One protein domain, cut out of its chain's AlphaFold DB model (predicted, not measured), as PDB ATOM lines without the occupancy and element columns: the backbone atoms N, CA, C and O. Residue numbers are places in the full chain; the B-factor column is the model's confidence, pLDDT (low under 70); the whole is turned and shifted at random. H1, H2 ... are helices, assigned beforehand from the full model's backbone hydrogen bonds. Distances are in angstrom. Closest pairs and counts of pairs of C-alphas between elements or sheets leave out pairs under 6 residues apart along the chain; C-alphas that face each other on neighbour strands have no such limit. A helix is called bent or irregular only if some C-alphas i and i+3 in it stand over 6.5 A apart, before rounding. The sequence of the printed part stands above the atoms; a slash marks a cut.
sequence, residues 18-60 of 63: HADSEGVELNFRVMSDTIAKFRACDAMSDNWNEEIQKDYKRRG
ATOM      1  N   HIS A  18     -13.066 -27.449  -0.594       95.31
ATOM      2  CA  HIS A  18     -14.082 -27.230   0.433       95.31
ATOM      3  C   HIS A  18     -15.430 -27.726  -0.077       95.31
ATOM      4  O   HIS A  18     -15.881 -27.308  -1.138       95.31
ATOM      5  N   ALA A  19     -16.070 -28.634   0.659       94.25
ATOM      6  CA  ALA A  19     -17.353 -29.227   0.278       94.25
ATOM      7  C   ALA A  19     -18.544 -28.298   0.597       94.25
ATOM      8  O   ALA A  19     -19.547 -28.723   1.165       94.25
ATOM      9  N   ASP A  20     -18.408 -27.023   0.247       95.00
ATOM     10  CA  ASP A  20     -19.439 -25.991   0.316       95.00
ATOM     11  C   ASP A  20     -19.796 -25.495  -1.088       95.00
ATOM     12  O   ASP A  20     -19.191 -25.915  -2.072       95.00
ATOM     13  N   SER A  21     -20.795 -24.618  -1.197       96.94
ATOM     14  CA  SER A  21     -21.299 -24.155  -2.493       96.94
ATOM     15  C   SER A  21     -20.198 -23.589  -3.397       96.94
ATOM     16  O   SER A  21     -20.109 -23.985  -4.556       96.94
ATOM     17  N   GLU A  22     -19.329 -22.725  -2.863       96.94
ATOM     18  CA  GLU A  22     -18.245 -22.100  -3.632       96.94
ATOM     19  C   GLU A  22     -17.194 -23.128  -4.074       96.94
ATOM     20  O   GLU A  22     -16.766 -23.144  -5.230       96.94
ATOM     21  N   GLY A  23     -16.776 -24.014  -3.167       96.94
ATOM     22  CA  GLY A  23     -15.749 -25.007  -3.463       96.94
ATOM     23  C   GLY A  23     -16.246 -26.109  -4.399       96.94
ATOM     24  O   GLY A  23     -15.489 -26.565  -5.259       96.94
ATOM     25  N   VAL A  24     -17.517 -26.506  -4.287       97.19
ATOM     26  CA  VAL A  24     -18.168 -27.453  -5.204       97.19
ATOM     27  C   VAL A  24     -18.264 -26.850  -6.603       97.19
ATOM     28  O   VAL A  24     -17.842 -27.500  -7.560       97.19
ATOM     29  N   GLU A  25     -18.755 -25.616  -6.730       98.31
ATOM     30  CA  GLU A  25     -18.857 -24.925  -8.020       98.31
ATOM     31  C   GLU A  25     -17.491 -24.835  -8.712       98.31
ATOM     32  O   GLU A  25     -17.338 -25.257  -9.865       98.31
ATOM     33  N   LEU A  26     -16.474 -24.362  -7.984       98.19
ATOM     34  CA  LEU A  26     -15.118 -24.239  -8.505       98.19
ATOM     35  C   LEU A  26     -14.548 -25.594  -8.948       98.19
ATOM     36  O   LEU A  26     -13.991 -25.706 -10.044       98.19
ATOM     37  N   ASN A  27     -14.702 -26.630  -8.119       97.62
ATOM     38  CA  ASN A  27     -14.224 -27.972  -8.431       97.62
ATOM     39  C   ASN A  27     -14.871 -28.520  -9.713       97.62
ATOM     40  O   ASN A  27     -14.166 -29.034 -10.583       97.62
ATOM     41  N   PHE A  28     -16.191 -28.374  -9.873       97.81
ATOM     42  CA  PHE A  28     -16.894 -28.831 -11.076       97.81
ATOM     43  C   PHE A  28     -16.461 -28.083 -12.335       97.81
ATOM     44  O   PHE A  28     -16.240 -28.720 -13.370       97.81
ATOM     45  N   ARG A  29     -16.305 -26.758 -12.257       98.25
ATOM     46  CA  ARG A  29     -15.853 -25.942 -13.391       98.25
ATOM     47  C   ARG A  29     -14.467 -26.378 -13.870       98.25
ATOM     48  O   ARG A  29     -14.302 -26.744 -15.031       98.25
ATOM     49  N   VAL A  30     -13.495 -26.430 -12.958       97.75
ATOM     50  CA  VAL A  30     -12.104 -26.800 -13.275       97.75
ATOM     51  C   VAL A  30     -12.004 -28.231 -13.813       97.75
ATOM     52  O   VAL A  30     -11.288 -28.481 -14.786       97.75
ATOM     53  N   MET A  31     -12.740 -29.182 -13.225       96.12
ATOM     54  CA  MET A  31     -12.765 -30.570 -13.702       96.12
ATOM     55  C   MET A  31     -13.372 -30.687 -15.101       96.12
ATOM     56  O   MET A  31     -12.841 -31.425 -15.933       96.12
ATOM     57  N   SER A  32     -14.448 -29.950 -15.383       96.88
ATOM     58  CA  SER A  32     -15.101 -29.962 -16.697       96.88
ATOM     59  C   SER A  32     -14.154 -29.466 -17.790       96.88
ATOM     60  O   SER A  32     -13.976 -30.147 -18.801       96.88
ATOM     61  N   ASP A  33     -13.467 -28.349 -17.544       95.62
ATOM     62  CA  ASP A  33     -12.473 -27.796 -18.467       95.62
ATOM     63  C   ASP A  33     -11.290 -28.749 -18.671       95.62
ATOM     64  O   ASP A  33     -10.809 -28.945 -19.790       95.62
ATOM     65  N   THR A  34     -10.826 -29.372 -17.588       95.81
ATOM     66  CA  THR A  34      -9.724 -30.338 -17.622       95.81
ATOM     67  C   THR A  34     -10.083 -31.561 -18.463       95.81
ATOM     68  O   THR A  34      -9.297 -31.972 -19.316       95.81
ATOM     69  N   ILE A  35     -11.282 -32.120 -18.275       95.00
ATOM     70  CA  ILE A  35     -11.773 -33.273 -19.040       95.00
ATOM     71  C   ILE A  35     -11.974 -32.902 -20.512       95.00
ATOM     72  O   ILE A  35     -11.629 -33.695 -21.385       95.00
ATOM     73  N   ALA A  36     -12.502 -31.711 -20.807       96.12
ATOM     74  CA  ALA A  36     -12.663 -31.241 -22.181       96.12
ATOM     75  C   ALA A  36     -11.312 -31.149 -22.910       96.12
ATOM     76  O   ALA A  36     -11.173 -31.674 -24.015       96.12
ATOM     77  N   LYS A  37     -10.290 -30.565 -22.266       94.69
ATOM     78  CA  LYS A  37      -8.920 -30.495 -22.805       94.69
ATOM     79  C   LYS A  37      -8.291 -31.873 -22.968       94.69
ATOM     80  O   LYS A  37      -7.709 -32.150 -24.010       94.69
ATOM     81  N   PHE A  38      -8.448 -32.744 -21.974       94.88
ATOM     82  CA  PHE A  38      -7.945 -34.111 -22.051       94.88
ATOM     83  C   PHE A  38      -8.563 -34.867 -23.232       94.88
ATOM     84  O   PHE A  38      -7.839 -35.465 -24.013       94.88
ATOM     85  N   ARG A  39      -9.882 -34.774 -23.438       96.38
ATOM     86  CA  ARG A  39     -10.553 -35.405 -24.588       96.38
ATOM     87  C   ARG A  39     -10.088 -34.855 -25.936       96.38
ATOM     88  O   ARG A  39     -10.118 -35.586 -26.917       96.38
ATOM     89  N   ALA A  40      -9.707 -33.581 -25.989       95.88
ATOM     90  CA  ALA A  40      -9.243 -32.945 -27.217       95.88
ATOM     91  C   ALA A  40      -7.775 -33.269 -27.542       95.88
ATOM     92  O   ALA A  40      -7.426 -33.383 -28.713       95.88
ATOM     93  N   CYS A  41      -6.924 -33.398 -26.521       94.06
ATOM     94  CA  CYS A  41      -5.469 -33.426 -26.688       94.06
ATOM     95  C   CYS A  41      -4.793 -34.706 -26.166       94.06
ATOM     96  O   CYS A  41      -3.572 -34.796 -26.232       94.06
ATOM     97  N   ASP A  42      -5.556 -35.639 -25.589       93.25
ATOM     98  CA  ASP A  42      -5.081 -36.843 -24.881       93.25
ATOM     99  C   ASP A  42      -4.022 -36.548 -23.796       93.25
ATOM    100  O   ASP A  42      -3.174 -37.365 -23.442       93.25
ATOM    101  N   ALA A  43      -4.055 -35.328 -23.255       91.31
ATOM    102  CA  ALA A  43      -3.076 -34.830 -22.304       91.31
ATOM    103  C   ALA A  43      -3.757 -34.006 -21.212       91.31
ATOM    104  O   ALA A  43      -4.642 -33.187 -21.467       91.31
ATOM    105  N   MET A  44      -3.324 -34.219 -19.972       90.38
ATOM    106  CA  MET A  44      -3.803 -33.491 -18.803       90.38
ATOM    107  C   MET A  44      -2.624 -32.772 -18.167       90.38
ATOM    108  O   MET A  44      -1.645 -33.418 -17.802       90.38
ATOM    109  N   SER A  45      -2.739 -31.453 -18.023       89.75
ATOM    110  CA  SER A  45      -1.688 -30.630 -17.421       89.75
ATOM    111  C   SER A  45      -1.408 -31.042 -15.975       89.75
ATOM    112  O   SER A  45      -2.338 -31.358 -15.232       89.75
ATOM    113  N   ASP A  46      -0.149 -30.969 -15.544       89.38
ATOM    114  CA  ASP A  46       0.239 -31.257 -14.156       89.38
ATOM    115  C   ASP A  46      -0.329 -30.234 -13.159       89.38
ATOM    116  O   ASP A  46      -0.525 -30.556 -11.989       89.38
ATOM    117  N   ASN A  47      -0.655 -29.023 -13.620       93.19
ATOM    118  CA  ASN A  47      -1.247 -27.953 -12.811       93.19
ATOM    119  C   ASN A  47      -2.772 -27.811 -12.979       93.19
ATOM    120  O   ASN A  47      -3.333 -26.761 -12.672       93.19
ATOM    121  N   TRP A  48      -3.458 -28.850 -13.463       95.12
ATOM    122  CA  TRP A  48      -4.911 -28.841 -13.691       95.12
ATOM    123  C   TRP A  48      -5.739 -28.373 -12.477       95.12
ATOM    124  O   TRP A  48      -6.795 -27.775 -12.640       95.12
ATOM    125  N   ASN A  49      -5.257 -28.638 -11.262       95.00
ATOM    126  CA  ASN A  49      -5.926 -28.364  -9.990       95.00
ATOM    127  C   ASN A  49      -5.463 -27.072  -9.307       95.00
ATOM    128  O   ASN A  49      -5.858 -26.815  -8.169       95.00
ATOM    129  N   GLU A  50      -4.602 -26.275  -9.944       96.25
ATOM    130  CA  GLU A  50      -3.939 -25.141  -9.299       96.25
ATOM    131  C   GLU A  50      -4.941 -24.140  -8.703       96.25
ATOM    132  O   GLU A  50      -4.749 -23.661  -7.584       96.25
ATOM    133  N   GLU A  51      -6.036 -23.863  -9.415       97.31
ATOM    134  CA  GLU A  51      -7.084 -22.950  -8.952       97.31
ATOM    135  C   GLU A  51      -7.808 -23.491  -7.710       97.31
ATOM    136  O   GLU A  51      -7.926 -22.788  -6.705       97.31
ATOM    137  N   ILE A  52      -8.195 -24.771  -7.730       97.06
ATOM    138  CA  ILE A  52      -8.829 -25.447  -6.588       97.06
ATOM    139  C   ILE A  52      -7.881 -25.438  -5.384       97.06
ATOM    140  O   ILE A  52      -8.278 -25.153  -4.256       97.06
ATOM    141  N   GLN A  53      -6.597 -25.717  -5.614       95.38
ATOM    142  CA  GLN A  53      -5.593 -25.765  -4.560       95.38
ATOM    143  C   GLN A  53      -5.354 -24.389  -3.923       95.38
ATOM    144  O   GLN A  53      -5.115 -24.314  -2.712       95.38
ATOM    145  N   LYS A  54      -5.397 -23.314  -4.723       96.56
ATOM    146  CA  LYS A  54      -5.322 -21.927  -4.243       96.56
ATOM    147  C   LYS A  54      -6.539 -21.577  -3.398       96.56
ATOM    148  O   LYS A  54      -6.354 -21.075  -2.290       96.56
ATOM    149  N   ASP A  55      -7.743 -21.885  -3.873       97.12
ATOM    150  CA  ASP A  55      -8.972 -21.639  -3.117       97.12
ATOM    151  C   ASP A  55      -8.971 -22.382  -1.778       97.12
ATOM    152  O   ASP A  55      -9.124 -21.775  -0.716       97.12
ATOM    153  N   TYR A  56      -8.658 -23.675  -1.820       95.44
ATOM    154  CA  TYR A  56      -8.597 -24.525  -0.641       95.44
ATOM    155  C   TYR A  56      -7.639 -23.971   0.422       95.44
ATOM    156  O   TYR A  56      -8.007 -23.858   1.593       95.44
ATOM    157  N   LYS A  57      -6.423 -23.567   0.017       94.88
ATOM    158  CA  LYS A  57      -5.430 -22.943   0.911       94.88
ATOM    159  C   LYS A  57      -5.911 -21.597   1.455       94.88
ATOM    160  O   LYS A  57      -5.778 -21.353   2.650       94.88
ATOM    161  N   ARG A  58      -6.475 -20.743   0.595       95.38
ATOM    162  CA  ARG A  58      -6.985 -19.412   0.961       95.38
ATOM    163  C   ARG A  58      -8.094 -19.496   2.009       95.38
ATOM    164  O   ARG A  58      -8.150 -18.656   2.898       95.38
ATOM    165  N   ARG A  59      -8.944 -20.518   1.921       94.69
ATOM    166  CA  ARG A  59     -10.123 -20.712   2.778       94.69
ATOM    167  C   ARG A  59      -9.862 -21.645   3.971       94.69
ATOM    168  O   ARG A  59     -10.783 -22.233   4.517       94.69
ATOM    169  N   GLY A  60      -8.601 -21.796   4.386       87.38
ATOM    170  CA  GLY A  60      -8.239 -22.452   5.652       87.38
ATOM    171  C   GLY A  60      -7.770 -23.905   5.551       87.38
ATOM    172  O   GLY A  60      -7.360 -24.470   6.558       87.38
TER     173      GLY A  60
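This is residues 18 to 60 of the 63 residues of an uncharacterized protein of Clostridiaceae bacterium (UniProt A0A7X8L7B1). A helical hairpin with arms of unequal length: the long helix H1 runs the length of the model, the chain turns at its end, and the short helix H2 folds back beside the first part of H1. The link, residues 42 to 49, returns along the side where H2 follows. The printed part has 43 residues with two named helices, H1 then H2, and no named strand; its class is all helix. It is only just loose, close to compact, with a radius of gyration of the C-alphas of 11.3 A, and its outline is flat, spanning 34 by 18 by 9 A.

H1, residues 21 to 41, is the longest helix. After a short link of 8 residues comes H2, residues 50 to 58, and the two helices form a helical hairpin. They touch, with 7 pairs of C-alphas within 8 A, and H1 does so with residues 23 to 30 alone. The closest C-alphas of the two are those of Asn 27 and Ile 52, 6.2 A apart. Their lines stand at a shallow tilt of 17 degrees, and they run opposite ways. The distance from centre to centre is 13.9 A. In H1 and H2 every pair of O of residue i and N of residue i+4 is within hydrogen-bond range.

The printed part begins at His 18, with its C-alpha at (-14.082, -27.230, 0.433). H1 runs from C-alpha 21 at (-21.299, -24.155, -2.493) to C-alpha 41 at (-5.469, -33.426, -26.688), a length of 30.4 A. H2 measures 12.1 A from C-alpha 50 to C-alpha 58, the latter at (-6.985, -19.412, 0.961). Neither helix is bent.

The two C-alphas farthest apart are those of Ala 40 and Gly 60, at 34.5 A. The first and last printed C-alphas, of His 18 and Gly 60, are 9.2 A apart. The printed part has no cut. Its mean pLDDT is 95.3, and no printed residue is under 70.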